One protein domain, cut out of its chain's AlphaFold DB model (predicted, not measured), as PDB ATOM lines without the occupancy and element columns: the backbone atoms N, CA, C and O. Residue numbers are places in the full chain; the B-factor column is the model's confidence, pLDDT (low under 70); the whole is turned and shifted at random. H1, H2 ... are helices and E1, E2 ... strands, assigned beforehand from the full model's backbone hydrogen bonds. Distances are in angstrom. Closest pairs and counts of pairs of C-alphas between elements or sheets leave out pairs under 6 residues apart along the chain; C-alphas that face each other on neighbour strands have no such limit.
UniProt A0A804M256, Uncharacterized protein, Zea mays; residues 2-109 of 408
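What this domain is: This is residues 2 to 109 of the 408 residues of an uncharacterized protein of Zea mays (UniProt A0A804M256). Five helices zigzag in an up-and-down bundle, each running against the one before it, with H3 in the middle: H2 packs on H3 and on H1 beyond it, while H4 and H5 also pack on H3. A small strand hairpin, E1 and E2, sits by the first turns of H3 and H5. The 108 printed residues hold, in chain order, E1, E2 and H1 to H5; the class is mostly helix, and the sheet E1 - E2 is antiparallel. The whole is compact, with a radius of gyration of the C-alphas of 12.7 A and spans of 34 by 30 by 21 A.

How they stand to each other: E1, residues 8 to 10, and E2, residues 16 to 18, form an antiparallel hairpin, with N 9 and O 17 within hydrogen-bond range at 2.8 A. H1, residues 22 to 37, touches H2, residues 42 to 52, closest at C-alphas 24 and 49, 4.2 A, at a shallow tilt of 15 degrees, opposite ways. H2 touches H3, residues 57 to 67, at C-alphas 50 and 59, 4.9 A, with a steep tilt of 40 degrees. H3, the hub, touches H4, residues 72 to 84, at C-alphas 64 and 75, 4.0 A, and H5, residues 91 to 101, at C-alphas 58 and 93, 5.4 A. H4, with residues 79 to 83 alone, only just touches H5, with 3 pairs of C-alphas within 8 A; the closest are 79 and 101, 6.8 A. The closest C-alphas of E2 and H5, those of Tyr 17 and Glu 93, are 6.2 A apart. H1 is apart from H4 and H5. In H1 to H5 every O i to N i+4 pair is within hydrogen-bond range.

Where its parts are: E1 begins at C-alpha 8, (192.694, 214.320, 118.165), and measures 7.0 A; E2 measures 7.1 A. H1 measures 22.9 A, H2 15.4 A, H3 15.7 A and H4 18.4 A. H5, 15.4 A, ends at C-alpha 101, (205.052, 202.425, 132.945).

The domain as a whole: The C-alphas farthest apart, of Ala 2 and Phe 38, are 39.3 A apart. The printed part has no cut, and no link is long. The model's pLDDT is under 70 at residues 2 to 6 and 106 to 107.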
ATOM      1  N   ALA A   2     180.164 200.502 118.218       38.16
ATOM      2  CA  ALA A   2     181.499 200.970 117.858       38.16
ATOM      3  C   ALA A   2     181.860 202.123 118.807       38.16
ATOM      4  O   ALA A   2     181.133 203.113 118.859       38.16
ATOM      5  N   ALA A   3     182.911 201.957 119.612       43.84
ATOM      6  CA  ALA A   3     183.449 203.042 120.422       43.84
ATOM      7  C   ALA A   3     183.837 204.175 119.467       43.84
ATOM      8  O   ALA A   3     184.661 203.947 118.578       43.84
ATOM      9  N   ALA A   4     183.196 205.339 119.606       50.72
ATOM     10  CA  ALA A   4     183.488 206.510 118.794       50.72
ATOM     11  C   ALA A   4     185.005 206.754 118.793       50.72
ATOM     12  O   ALA A   4     185.634 206.769 119.851       50.72
ATOM     13  N   GLU A   5     185.611 206.868 117.612       59.69
ATOM     14  CA  GLU A   5     187.025 207.212 117.504       59.69
ATOM     15  C   GLU A   5     187.227 208.598 118.133       59.69
ATOM     16  O   GLU A   5     186.671 209.585 117.656       59.69
ATOM     17  N   GLY A   6     187.972 208.669 119.242       62.34
ATOM     18  CA  GLY A   6     188.198 209.924 119.962       62.34
ATOM     19  C   GLY A   6     188.806 211.004 119.061       62.34
ATOM     20  O   GLY A   6     189.626 210.703 118.194       62.34
ATOM     21  N   GLN A   7     188.424 212.265 119.266       82.56
ATOM     22  CA  GLN A   7     188.983 213.395 118.523       82.56
ATOM     23  C   GLN A   7     190.464 213.588 118.891       82.56
ATOM     24  O   GLN A   7     190.834 213.478 120.062       82.56
ATOM     25  N   VAL A   8     191.314 213.885 117.902       91.44
ATOM     26  CA  VAL A   8     192.694 214.320 118.165       91.44
ATOM     27  C   VAL A   8     192.650 215.757 118.680       91.44
ATOM     28  O   VAL A   8     192.106 216.647 118.022       91.44
ATOM     29  N   ARG A   9     193.198 215.969 119.873       94.50
ATOM     30  CA  ARG A   9     193.356 217.266 120.538       94.50
ATOM     31  C   ARG A   9     194.835 217.578 120.700       94.50
ATOM     32  O   ARG A   9     195.670 216.706 120.492       94.50
ATOM     33  N   ARG A  10     195.151 218.820 121.062       95.44
ATOM     34  CA  ARG A  10     196.514 219.257 121.375       95.44
ATOM     35  C   ARG A  10     196.586 219.772 122.799       95.44
ATOM     36  O   ARG A  10     195.663 220.463 123.224       95.44
ATOM     37  N   ASP A  11     197.644 219.412 123.514       93.75
ATOM     38  CA  ASP A  11     197.921 219.966 124.839       93.75
ATOM     39  C   ASP A  11     198.442 221.411 124.749       93.75
ATOM     40  O   ASP A  11     198.625 221.969 123.660       93.75
ATOM     41  N   MET A  12     198.712 222.022 125.905       89.69
ATOM     42  CA  MET A  12     199.213 223.398 125.995       89.69
ATOM     43  C   MET A  12     200.583 223.634 125.326       89.69
ATOM     44  O   MET A  12     200.965 224.786 125.122       89.69
ATOM     45  N   TRP A  13     201.308 222.575 124.950       92.56
ATOM     46  CA  TRP A  13     202.582 222.637 124.225       92.56
ATOM     47  C   TRP A  13     202.478 222.178 122.764       92.56
ATOM     48  O   TRP A  13     203.468 222.229 122.022       92.56
ATOM     49  N   GLY A  14     201.274 221.807 122.326       93.19
ATOM     50  CA  GLY A  14     200.958 221.406 120.962       93.19
ATOM     51  C   GLY A  14     201.063 219.905 120.694       93.19
ATOM     52  O   GLY A  14     200.967 219.527 119.526       93.19
ATOM     53  N   GLN A  15     201.250 219.065 121.717       95.62
ATOM     54  CA  GLN A  15     201.347 217.613 121.547       95.62
ATOM     55  C   GLN A  15     199.977 217.004 121.298       95.62
ATOM     56  O   GLN A  15     199.018 217.289 122.016       95.62
ATOM     57  N   GLU A  16     199.884 216.168 120.269       96.88
ATOM     58  CA  GLU A  16     198.628 215.527 119.904       96.88
ATOM     59  C   GLU A  16     198.312 214.362 120.843       96.88
ATOM     60  O   GLU A  16     199.168 213.528 121.114       96.88
ATOM     61  N   TYR A  17     197.072 214.292 121.321       96.75
ATOM     62  CA  TYR A  17     196.550 213.188 122.126       96.75
ATOM     63  C   TYR A  17     195.079 212.935 121.796       96.75
ATOM     64  O   TYR A  17     194.410 213.788 121.201       96.75
ATOM     65  N   ARG A  18     194.549 211.762 122.150       95.69
ATOM     66  CA  ARG A  18     193.168 211.390 121.826       95.69
ATOM     67  C   ARG A  18     192.254 211.433 123.039       95.69
ATOM     68  O   ARG A  18     192.466 210.751 124.035       95.69
ATOM     69  N   THR A  19     191.171 212.189 122.896       95.81
ATOM     70  CA  THR A  19     189.993 212.101 123.765       95.81
ATOM     71  C   THR A  19     188.781 212.713 123.066       95.81
ATOM     72  O   THR A  19     188.858 213.778 122.443       95.81
ATOM     73  N   SER A  20     187.625 212.057 123.168       92.06
ATOM     74  CA  SER A  20     186.342 212.657 122.768       92.06
ATOM     75  C   SER A  20     185.741 213.550 123.857       92.06
ATOM     76  O   SER A  20     184.821 214.314 123.572       92.06
ATOM     77  N   SER A  21     186.245 213.475 125.089       96.56
ATOM     78  CA  SER A  21     185.698 214.181 126.245       96.56
ATOM     79  C   SER A  21     186.323 215.568 126.387       96.56
ATOM     80  O   SER A  21     187.529 215.714 126.590       96.56
ATOM     81  N   ALA A  22     185.492 216.610 126.289       96.06
ATOM     82  CA  ALA A  22     185.927 217.978 126.570       96.06
ATOM     83  C   ALA A  22     186.338 218.149 128.043       96.06
ATOM     84  O   ALA A  22     187.299 218.861 128.326       96.06
ATOM     85  N   ASP A  23     185.669 217.438 128.956       97.88
ATOM     86  CA  ASP A  23     185.969 217.468 130.387       97.88
ATOM     87  C   ASP A  23     187.317 216.807 130.698       97.88
ATOM     88  O   ASP A  23     188.075 217.323 131.518       97.88
ATOM     89  N   CYS A  24     187.663 215.712 130.004       97.94
ATOM     90  CA  CYS A  24     188.990 215.101 130.114       97.94
ATOM     91  C   CYS A  24     190.088 216.072 129.668       97.94
ATOM     92  O   CYS A  24     191.054 216.284 130.400       97.94
ATOM     93  N   ALA A  25     189.905 216.724 128.514       97.06
ATOM     94  CA  ALA A  25     190.853 217.714 128.006       97.06
ATOM     95  C   ALA A  25     191.052 218.886 128.986       97.06
ATOM     96  O   ALA A  25     192.183 219.207 129.343       97.06
ATOM     97  N   ALA A  26     189.962 219.467 129.498       97.25
ATOM     98  CA  ALA A  26     190.033 220.558 130.471       97.25
ATOM     99  C   ALA A  26     190.691 220.126 131.797       97.25
ATOM    100  O   ALA A  26     191.434 220.891 132.417       97.25
ATOM    101  N   ALA A  27     190.442 218.892 132.243       98.31
ATOM    102  CA  ALA A  27     191.065 218.341 133.439       98.31
ATOM    103  C   ALA A  27     192.567 218.047 133.249       98.31
ATOM    104  O   ALA A  27     193.334 218.248 134.195       98.31
ATOM    105  N   LEU A  28     193.001 217.640 132.049       98.06
ATOM    106  CA  LEU A  28     194.420 217.517 131.694       98.06
ATOM    107  C   LEU A  28     195.122 218.879 131.691       98.06
ATOM    108  O   LEU A  28     196.177 218.999 132.308       98.06
ATOM    109  N   ASP A  29     194.518 219.916 131.110       96.75
ATOM    110  CA  ASP A  29     195.087 221.273 131.137       96.75
ATOM    111  C   ASP A  29     195.250 221.788 132.577       96.75
ATOM    112  O   ASP A  29     196.295 222.334 132.947       96.75
ATOM    113  N   ALA A  30     194.249 221.546 133.431       97.12
ATOM    114  CA  ALA A  30     194.333 221.862 134.855       97.12
ATOM    115  C   ALA A  30     195.436 221.056 135.567       97.12
ATOM    116  O   ALA A  30     196.149 221.602 136.413       97.12
ATOM    117  N   TYR A  31     195.601 219.775 135.222       97.94
ATOM    118  CA  TYR A  31     196.694 218.948 135.733       97.94
ATOM    119  C   TYR A  31     198.058 219.481 135.294       97.94
ATOM    120  O   TYR A  31     198.940 219.593 136.140       97.94
ATOM    121  N   TYR A  32     198.239 219.857 134.028       96.88
ATOM    122  CA  TYR A  32     199.502 220.406 133.533       96.88
ATOM    123  C   TYR A  32     199.855 221.713 134.232       96.88
ATOM    124  O   TYR A  32     200.961 221.839 134.761       96.88
ATOM    125  N   ALA A  33     198.904 222.644 134.331       94.38
ATOM    126  CA  ALA A  33     199.104 223.896 135.051       94.38
ATOM    127  C   ALA A  33     199.518 223.645 136.512       94.38
ATOM    128  O   ALA A  33     200.541 224.168 136.958       94.38
ATOM    129  N   ALA A  34     198.781 222.788 137.230       94.81
ATOM    130  CA  ALA A  34     199.071 222.460 138.624       94.81
ATOM    131  C   ALA A  34     200.379 221.668 138.786       94.81
ATOM    132  O   ALA A  34     201.140 221.897 139.721       94.81
ATOM    133  N   PHE A  35     200.706 220.747 137.884       94.75
ATOM    134  CA  PHE A  35     201.961 220.009 137.966       94.75
ATOM    135  C   PHE A  35     203.148 220.949 137.756       94.75
ATOM    136  O   PHE A  35     204.097 220.911 138.540       94.75
ATOM    137  N   MET A  36     203.088 221.838 136.760       93.75
ATOM    138  CA  MET A  36     204.164 222.786 136.457       93.75
ATOM    139  C   MET A  36     204.387 223.809 137.574       93.75
ATOM    140  O   MET A  36     205.541 224.089 137.901       93.75
ATOM    141  N   SER A  37     203.331 224.262 138.250       91.31
ATOM    142  CA  SER A  37     203.424 225.228 139.354       91.31
ATOM    143  C   SER A  37     203.627 224.618 140.747       91.31
ATOM    144  O   SER A  37     203.686 225.364 141.719       91.31
ATOM    145  N   PHE A  38     203.696 223.283 140.872       90.62
ATOM    146  CA  PHE A  38     203.468 222.600 142.161       90.62
ATOM    147  C   PHE A  38     202.160 223.058 142.825       90.62
ATOM    148  O   PHE A  38     202.091 223.227 144.034       90.62
ATOM    149  N   GLY A  39     201.119 223.274 142.030       92.81
ATOM    150  CA  GLY A  39     199.800 223.670 142.478       92.81
ATOM    151  C   GLY A  39     199.077 222.586 143.274       92.81
ATOM    152  O   GLY A  39     199.269 221.377 143.069       92.81
ATOM    153  N   ARG A  40     198.198 223.047 144.163       92.38
ATOM    154  CA  ARG A  40     197.225 222.215 144.883       92.38
ATOM    155  C   ARG A  40     196.288 221.500 143.911       92.38
ATOM    156  O   ARG A  40     196.049 221.949 142.792       92.38
ATOM    157  N   GLY A  41     195.763 220.351 144.329       91.00
ATOM    158  CA  GLY A  41     194.769 219.607 143.550       91.00
ATOM    159  C   GLY A  41     195.286 218.933 142.271       91.00
ATOM    160  O   GLY A  41     194.469 218.395 141.526       91.00
ATOM    161  N   ARG A  42     196.606 218.892 142.014       93.12
ATOM    162  CA  ARG A  42     197.184 218.231 140.822       93.12
ATOM    163  C   ARG A  42     196.736 216.769 140.672       93.12
ATOM    164  O   ARG A  42     196.334 216.360 139.591       93.12
ATOM    165  N   VAL A  43     196.728 216.001 141.766       94.38
ATOM    166  CA  VAL A  43     196.295 214.590 141.748       94.38
ATOM    167  C   VAL A  43     194.792 214.496 141.474       94.38
ATOM    168  O   VAL A  43     194.361 213.718 140.632       94.38
ATOM    169  N   ALA A  44     193.987 215.347 142.115       95.81
ATOM    170  CA  ALA A  44     192.551 215.391 141.863       95.81
ATOM    171  C   ALA A  44     192.231 215.751 140.400       95.81
ATOM    172  O   ALA A  44     191.320 215.171 139.817       95.81
ATOM    173  N   ALA A  45     192.984 216.669 139.787       97.62
ATOM    174  CA  ALA A  45     192.792 217.061 138.392       97.62
ATOM    175  C   ALA A  45     193.017 215.891 137.424       97.62
ATOM    176  O   ALA A  45     192.152 215.626 136.591       97.62
ATOM    177  N   VAL A  46     194.112 215.142 137.571       97.81
ATOM    178  CA  VAL A  46     194.380 214.003 136.681       97.81
ATOM    179  C   VAL A  46     193.425 212.832 136.913       97.81
ATOM    180  O   VAL A  46     193.021 212.172 135.958       97.81
ATOM    181  N   LEU A  47     192.982 212.607 138.154       98.31
ATOM    182  CA  LEU A  47     191.958 211.599 138.443       98.31
ATOM    183  C   LEU A  47     190.608 211.968 137.821       98.31
ATOM    184  O   LEU A  47     189.936 211.098 137.270       98.31
ATOM    185  N   ARG A  48     190.233 213.257 137.832       98.38
ATOM    186  CA  ARG A  48     189.060 213.736 137.085       98.38
ATOM    187  C   ARG A  48     189.217 213.514 135.584       98.38
ATOM    188  O   ARG A  48     188.250 213.103 134.957       98.38
ATOM    189  N   ALA A  49     190.406 213.741 135.020       98.44
ATOM    190  CA  ALA A  49     190.653 213.491 133.600       98.44
ATOM    191  C   ALA A  49     190.435 212.012 133.242       98.44
ATOM    192  O   ALA A  49     189.655 211.702 132.344       98.44
ATOM    193  N   ALA A  50     191.048 211.099 134.003       98.12
ATOM    194  CA  ALA A  50     190.906 209.661 133.783       98.12
ATOM    195  C   ALA A  50     189.461 209.168 133.994       98.12
ATOM    196  O   ALA A  50     189.006 208.275 133.286       98.12
ATOM    197  N   ALA A  51     188.715 209.765 134.929       98.19
ATOM    198  CA  ALA A  51     187.300 209.454 135.130       98.19
ATOM    199  C   ALA A  51     186.400 209.992 134.000       98.19
ATOM    200  O   ALA A  51     185.429 209.338 133.625       98.19
ATOM    201  N   ALA A  52     186.714 211.172 133.455       98.19
ATOM    202  CA  ALA A  52     185.941 211.819 132.396       98.19
ATOM    203  C   ALA A  52     186.114 211.155 131.019       98.19
ATOM    204  O   ALA A  52     185.248 211.305 130.155       98.19
ATOM    205  N   ASP A  53     187.223 210.446 130.799       97.50
ATOM    206  CA  ASP A  53     187.416 209.566 129.646       97.50
ATOM    207  C   ASP A  53     188.312 208.371 130.012       97.50
ATOM    208  O   ASP A  53     189.537 208.448 129.866       97.50
ATOM    209  N   PRO A  54     187.717 207.237 130.428       95.38
ATOM    210  CA  PRO A  54     188.460 206.023 130.766       95.38
ATOM    211  C   PRO A  54     189.234 205.404 129.593       95.38
ATOM    212  O   PRO A  54     190.034 204.496 129.807       95.38
ATOM    213  N   THR A  55     188.990 205.856 128.356       95.00
ATOM    214  CA  THR A  55     189.698 205.385 127.156       95.00
ATOM    215  C   THR A  55     190.868 206.286 126.756       95.00
ATOM    216  O   THR A  55     191.640 205.932 125.864       95.00
ATOM    217  N   CYS A  56     191.042 207.436 127.419       97.25
ATOM    218  CA  CYS A  56     192.169 208.327 127.174       97.25
ATOM    219  C   CYS A  56     193.447 207.749 127.798       97.25
ATOM    220  O   CYS A  56     193.662 207.821 129.013       97.25
ATOM    221  N   ALA A  57     194.322 207.204 126.949       97.44
ATOM    222  CA  ALA A  57     195.573 206.590 127.382       97.44
ATOM    223  C   ALA A  57     196.478 207.582 128.134       97.44
ATOM    224  O   ALA A  57     197.097 207.206 129.129       97.44
ATOM    225  N   LEU A  58     196.511 208.855 127.712       97.88
ATOM    226  CA  LEU A  58     197.314 209.892 128.366       97.88
ATOM    227  C   LEU A  58     196.871 210.159 129.808       97.88
ATOM    228  O   LEU A  58     197.690 210.171 130.728       97.88
ATOM    229  N   ALA A  59     195.564 210.359 130.003       98.12
ATOM    230  CA  ALA A  59     194.991 210.642 131.312       98.12
ATOM    231  C   ALA A  59     195.194 209.462 132.265       98.12
ATOM    232  O   ALA A  59     195.632 209.658 133.400       98.12
ATOM    233  N   ALA A  60     194.963 208.239 131.785       98.00
ATOM    234  CA  ALA A  60     195.207 207.025 132.550       98.00
ATOM    235  C   ALA A  60     196.697 206.870 132.925       98.00
ATOM    236  O   ALA A  60     197.011 206.629 134.089       98.00
ATOM    237  N   ALA A  61     197.636 207.103 132.001       97.25
ATOM    238  CA  ALA A  61     199.070 207.015 132.297       97.25
ATOM    239  C   ALA A  61     199.521 208.042 133.359       97.25
ATOM    240  O   ALA A  61     200.252 207.699 134.294       97.25
ATOM    241  N   HIS A  62     199.058 209.294 133.271       97.50
ATOM    242  CA  HIS A  62     199.359 210.311 134.284       97.50
ATOM    243  C   HIS A  62     198.683 210.026 135.636       97.50
ATOM    244  O   HIS A  62     199.288 210.271 136.688       97.50
ATOM    245  N   ALA A  63     197.455 209.496 135.628       97.75
ATOM    246  CA  ALA A  63     196.749 209.085 136.838       97.75
ATOM    247  C   ALA A  63     197.506 207.962 137.553       97.75
ATOM    248  O   ALA A  63     197.752 208.073 138.755       97.75
ATOM    249  N   ALA A  64     197.976 206.957 136.804       96.31
ATOM    250  CA  ALA A  64     198.780 205.866 137.340       96.31
ATOM    251  C   ALA A  64     200.011 206.375 138.097       96.31
ATOM    252  O   ALA A  64     200.219 206.036 139.262       96.31
ATOM    253  N   GLN A  65     200.799 207.251 137.466       93.62
ATOM    254  CA  GLN A  65     201.996 207.819 138.086       93.62
ATOM    255  C   GLN A  65     201.676 208.673 139.321       93.62
ATOM    256  O   GLN A  65     202.461 208.696 140.269       93.62
ATOM    257  N   SER A  66     200.539 209.373 139.322       93.31
ATOM    258  CA  SER A  66     200.168 210.285 140.409       93.31
ATOM    259  C   SER A  66     199.708 209.560 141.676       93.31
ATOM    260  O   SER A  66     199.918 210.082 142.770       93.31
ATOM    261  N   VAL A  67     199.109 208.371 141.550       93.62
ATOM    262  CA  VAL A  67     198.637 207.588 142.708       93.62
ATOM    263  C   VAL A  67     199.621 206.513 143.163       93.62
ATOM    264  O   VAL A  67     199.546 206.099 144.315       93.62
ATOM    265  N   ALA A  68     200.586 206.118 142.324       90.19
ATOM    266  CA  ALA A  68     201.537 205.037 142.606       90.19
ATOM    267  C   ALA A  68     202.193 205.056 144.002       90.19
ATOM    268  O   ALA A  68     202.308 203.980 144.588       90.19
ATOM    269  N   PRO A  69     202.593 206.209 144.584       82.19
ATOM    270  CA  PRO A  69     203.191 206.222 145.920       82.19
ATOM    271  C   PRO A  69     202.239 205.800 147.051       82.19
ATOM    272  O   PRO A  69     202.704 205.312 148.076       82.19
ATOM    273  N   ARG A  70     200.925 206.014 146.888       83.69
ATOM    274  CA  ARG A  70     199.899 205.809 147.933       83.69
ATOM    275  C   ARG A  70     198.968 204.636 147.636       83.69
ATOM    276  O   ARG A  70     198.458 204.016 148.561       83.69
ATOM    277  N   ASP A  71     198.756 204.341 146.360       90.69
ATOM    278  CA  ASP A  71     197.864 203.294 145.875       90.69
ATOM    279  C   ASP A  71     198.503 202.545 144.686       90.69
ATOM    280  O   ASP A  71     198.199 202.822 143.520       90.69
ATOM    281  N   PRO A  72     199.416 201.592 144.957       89.62
ATOM    282  CA  PRO A  72     200.041 200.784 143.912       89.62
ATOM    283  C   PRO A  72     199.032 199.966 143.091       89.62
ATOM    284  O   PRO A  72     199.249 199.742 141.899       89.62
ATOM    285  N   ALA A  73     197.927 199.533 143.708       92.06
ATOM    286  CA  ALA A  73     196.893 198.744 143.044       92.06
ATOM    287  C   ALA A  73     196.086 199.602 142.059       92.06
ATOM    288  O   ALA A  73     195.922 199.217 140.898       92.06
ATOM    289  N   GLY A  74     195.649 200.790 142.481       94.69
ATOM    290  CA  GLY A  74     195.008 201.764 141.598       94.69
ATOM    291  C   GLY A  74     195.938 202.235 140.485       94.69
ATOM    292  O   GLY A  74     195.516 202.342 139.334       94.69
ATOM    293  N   ALA A  75     197.229 202.421 140.776       95.12
ATOM    294  CA  ALA A  75     198.213 202.756 139.751       95.12
ATOM    295  C   ALA A  75     198.332 201.666 138.674       95.12
ATOM    296  O   ALA A  75     198.348 201.977 137.483       95.12
ATOM    297  N   ALA A  76     198.358 200.391 139.076       94.12
ATOM    298  CA  ALA A  76     198.356 199.266 138.144       94.12
ATOM    299  C   ALA A  76     197.064 199.212 137.309       94.12
ATOM    300  O   ALA A  76     197.123 198.965 136.105       94.12
ATOM    301  N   ALA A  77     195.907 199.498 137.915       95.56
ATOM    302  CA  ALA A  77     194.634 199.556 137.198       95.56
ATOM    303  C   ALA A  77     194.631 200.650 136.116       95.56
ATOM    304  O   ALA A  77     194.246 200.388 134.976       95.56
ATOM    305  N   PHE A  78     195.123 201.850 136.435       97.38
ATOM    306  CA  PHE A  78     195.257 202.932 135.459       97.38
ATOM    307  C   PHE A  78     196.276 202.617 134.357       97.38
ATOM    308  O   PHE A  78     196.023 202.928 133.194       97.38
ATOM    309  N   LEU A  79     197.399 201.967 134.678       95.56
ATOM    310  CA  LEU A  79     198.344 201.519 133.651       95.56
ATOM    311  C   LEU A  79     197.716 200.510 132.690       95.56
ATOM    312  O   LEU A  79     197.915 200.632 131.485       95.56
ATOM    313  N   ASN A  80     196.957 199.540 133.202       95.75
ATOM    314  CA  ASN A  80     196.267 198.566 132.357       95.75
ATOM    315  C   ASN A  80     195.248 199.261 131.446       95.75
ATOM    316  O   ASN A  80     195.245 199.021 130.243       95.75
ATOM    317  N   ALA A  81     194.469 200.206 131.983       96.31
ATOM    318  CA  ALA A  81     193.542 201.005 131.181       96.31
ATOM    319  C   ALA A  81     194.262 201.812 130.083       96.31
ATOM    320  O   ALA A  81     193.781 201.882 128.951       96.31
ATOM    321  N   ALA A  82     195.430 202.391 130.381       96.88
ATOM    322  CA  ALA A  82     196.241 203.069 129.373       96.88
ATOM    323  C   ALA A  82     196.744 202.089 128.300       96.88
ATOM    324  O   ALA A  82     196.613 202.373 127.109       96.88
ATOM    325  N   ALA A  83     197.260 200.926 128.718       96.75
ATOM    326  CA  ALA A  83     197.781 199.874 127.846       96.75
ATOM    327  C   ALA A  83     196.720 199.352 126.861       96.75
ATOM    328  O   ALA A  83     196.988 199.272 125.658       96.75
ATOM    329  N   ASP A  84     195.505 199.088 127.347       96.94
ATOM    330  CA  ASP A  84     194.376 198.586 126.550       96.94
ATOM    331  C   ASP A  84     193.961 199.551 125.423       96.94
ATOM    332  O   ASP A  84     193.385 199.139 124.414       96.94
ATOM    333  N   ASN A  85     194.289 200.840 125.560       95.94
ATOM    334  CA  ASN A  85     193.933 201.883 124.599       95.94
ATOM    335  C   ASN A  85     195.103 202.333 123.696       95.94
ATOM    336  O   ASN A  85     194.898 203.147 122.788       95.94
ATOM    337  N   LEU A  86     196.313 201.768 123.840       95.69
ATOM    338  CA  LEU A  86     197.494 202.175 123.052       95.69
ATOM    339  C   LEU A  86     197.364 201.934 121.545       95.69
ATOM    340  O   LEU A  86     197.988 202.647 120.757       95.69
ATOM    341  N   GLY A  87     196.543 200.964 121.130       94.31
ATOM    342  CA  GLY A  87     196.309 200.666 119.713       94.31
ATOM    343  C   GLY A  87     195.684 201.833 118.939       94.31
ATOM    344  O   GLY A  87     195.853 201.922 117.726       94.31
ATOM    345  N   LYS A  88     194.992 202.744 119.636       90.56
ATOM    346  CA  LYS A  88     194.402 203.961 119.057       90.56
ATOM    347  C   LYS A  88     195.165 205.228 119.422       90.56
ATOM    348  O   LYS A  88     194.874 206.266 118.841       90.56
ATOM    349  N   ALA A  89     196.092 205.155 120.373       95.19
ATOM    350  CA  ALA A  89     196.834 206.297 120.883       95.19
ATOM    351  C   ALA A  89     197.686 206.973 119.792       95.19
ATOM    352  O   ALA A  89     198.024 206.385 118.761       95.19
ATOM    353  N   THR A  90     198.048 208.226 120.013       97.06
ATOM    354  CA  THR A  90     199.054 208.948 119.223       97.06
ATOM    355  C   THR A  90     200.474 208.458 119.540       97.06
ATOM    356  O   THR A  90     200.693 207.658 120.453       97.06
ATOM    357  N   GLU A  91     201.465 208.922 118.775       97.00
ATOM    358  CA  GLU A  91     202.878 208.645 119.078       97.00
ATOM    359  C   GLU A  91     203.301 209.236 120.424       97.00
ATOM    360  O   GLU A  91     203.963 208.555 121.204       97.00
ATOM    361  N   TYR A  92     202.841 210.452 120.729       97.88
ATOM    362  CA  TYR A  92     203.102 211.118 122.000       97.88
ATOM    363  C   TYR A  92     202.552 210.321 123.187       97.88
ATOM    364  O   TYR A  92     203.278 210.024 124.133       97.88
ATOM    365  N   GLU A  93     201.294 209.883 123.109       98.00
ATOM    366  CA  GLU A  93     200.671 209.067 124.155       98.00
ATOM    367  C   GLU A  93     201.415 207.749 124.397       98.00
ATOM    368  O   GLU A  93     201.626 207.360 125.547       98.00
ATOM    369  N   ARG A  94     201.862 207.075 123.328       97.62
ATOM    370  CA  ARG A  94     202.688 205.863 123.445       97.62
ATOM    371  C   ARG A  94     204.035 206.150 124.105       97.62
ATOM    372  O   ARG A  94     204.463 205.361 124.946       97.62
ATOM    373  N   ALA A  95     204.687 207.257 123.749       97.19
ATOM    374  CA  ALA A  95     205.959 207.655 124.346       97.19
ATOM    375  C   ALA A  95     205.805 207.960 125.845       97.19
ATOM    376  O   ALA A  95     206.570 207.437 126.658       97.19
ATOM    377  N   VAL A  96     204.779 208.725 126.234       97.25
ATOM    378  CA  VAL A  96     204.471 209.017 127.645       97.25
ATOM    379  C   VAL A  96     204.127 207.736 128.405       97.25
ATOM    380  O   VAL A  96     204.638 207.508 129.497       97.25
ATOM    381  N   PHE A  97     203.319 206.839 127.843       96.62
ATOM    382  CA  PHE A  97     203.060 205.551 128.486       96.62
ATOM    383  C   PHE A  97     204.355 204.746 128.699       96.62
ATOM    384  O   PHE A  97     204.582 204.206 129.785       96.62
ATOM    385  N   GLY A  98     205.230 204.695 127.691       94.06
ATOM    386  CA  GLY A  98     206.527 204.019 127.771       94.06
ATOM    387  C   GLY A  98     207.424 204.557 128.890       94.06
ATOM    388  O   GLY A  98     208.073 203.771 129.579       94.06
ATOM    389  N   THR A  99     207.424 205.873 129.130       93.88
ATOM    390  CA  THR A  99     208.193 206.488 130.227       93.88
ATOM    391  C   THR A  99     207.554 206.289 131.601       93.88
ATOM    392  O   THR A  99     208.270 206.102 132.585       93.88
ATOM    393  N   LEU A 100     206.224 206.329 131.709       93.44
ATOM    394  CA  LEU A 100     205.536 206.242 133.003       93.44
ATOM    395  C   LEU A 100     205.363 204.806 133.498       93.44
ATOM    396  O   LEU A 100     205.432 204.564 134.701       93.44
ATOM    397  N   SER A 101     205.191 203.846 132.594       92.56
ATOM    398  CA  SER A 101     205.052 202.425 132.945       92.56
ATOM    399  C   SER A 101     206.285 201.860 133.656       92.56
ATOM    400  O   SER A 101     206.135 201.054 134.570       92.56
ATOM    401  N   VAL A 102     207.494 202.328 133.322       90.50
ATOM    402  CA  VAL A 102     208.739 201.928 134.012       90.50
ATOM    403  C   VAL A 102     208.918 202.592 135.383       90.50
ATOM    404  O   VAL A 102     209.781 202.189 136.162       90.50
ATOM    405  N   LEU A 103     208.100 203.601 135.700       85.25
ATOM    406  CA  LEU A 103     208.112 204.318 136.977       85.25
ATOM    407  C   LEU A 103     207.071 203.808 137.979       85.25
ATOM    408  O   LEU A 103     207.069 204.254 139.127       85.25
ATOM    409  N   VAL A 104     206.196 202.895 137.566       85.31
ATOM    410  CA  VAL A 104     205.072 202.406 138.368       85.31
ATOM    411  C   VAL A 104     205.205 200.895 138.574       85.31
ATOM    412  O   VAL A 104     205.539 200.149 137.659       85.31
ATOM    413  N   GLY A 105     204.916 200.431 139.792       71.88
ATOM    414  CA  GLY A 105     204.957 199.013 140.158       71.88
ATOM    415  C   GLY A 105     206.307 198.532 140.705       71.88
ATOM    416  O   GLY A 105     207.252 199.297 140.893       71.88
ATOM    417  N   GLU A 106     206.390 197.233 141.002       64.38
ATOM    418  CA  GLU A 106     207.510 196.631 141.750       64.38
ATOM    419  C   GLU A 106     208.837 196.605 140.979       64.38
ATOM    420  O   GLU A 106     209.911 196.642 141.580       64.38
ATOM    421  N   LYS A 107     208.769 196.587 139.641       67.50
ATOM    422  CA  LYS A 107     209.929 196.592 138.734       67.50
ATOM    423  C   LYS A 107     210.376 198.004 138.340       67.50
ATOM    424  O   LYS A 107     210.995 198.165 137.292       67.50
ATOM    425  N   ARG A 108     210.042 199.017 139.148       78.25
ATOM    426  CA  ARG A 108     210.444 200.405 138.908       78.25
ATOM    427  C   ARG A 108     211.953 200.501 138.688       78.25
ATOM    428  O   ARG A 108     212.732 200.111 139.564       78.25
ATOM    429  N   ASP A 109     212.333 201.082 137.557       83.25
ATOM    430  CA  ASP A 109     213.725 201.298 137.174       83.25
ATOM    431  C   ASP A 109     213.923 202.750 136.732       83.25
ATOM    432  O   ASP A 109     213.467 203.183 135.674       83.25
TER     433      ASP A 109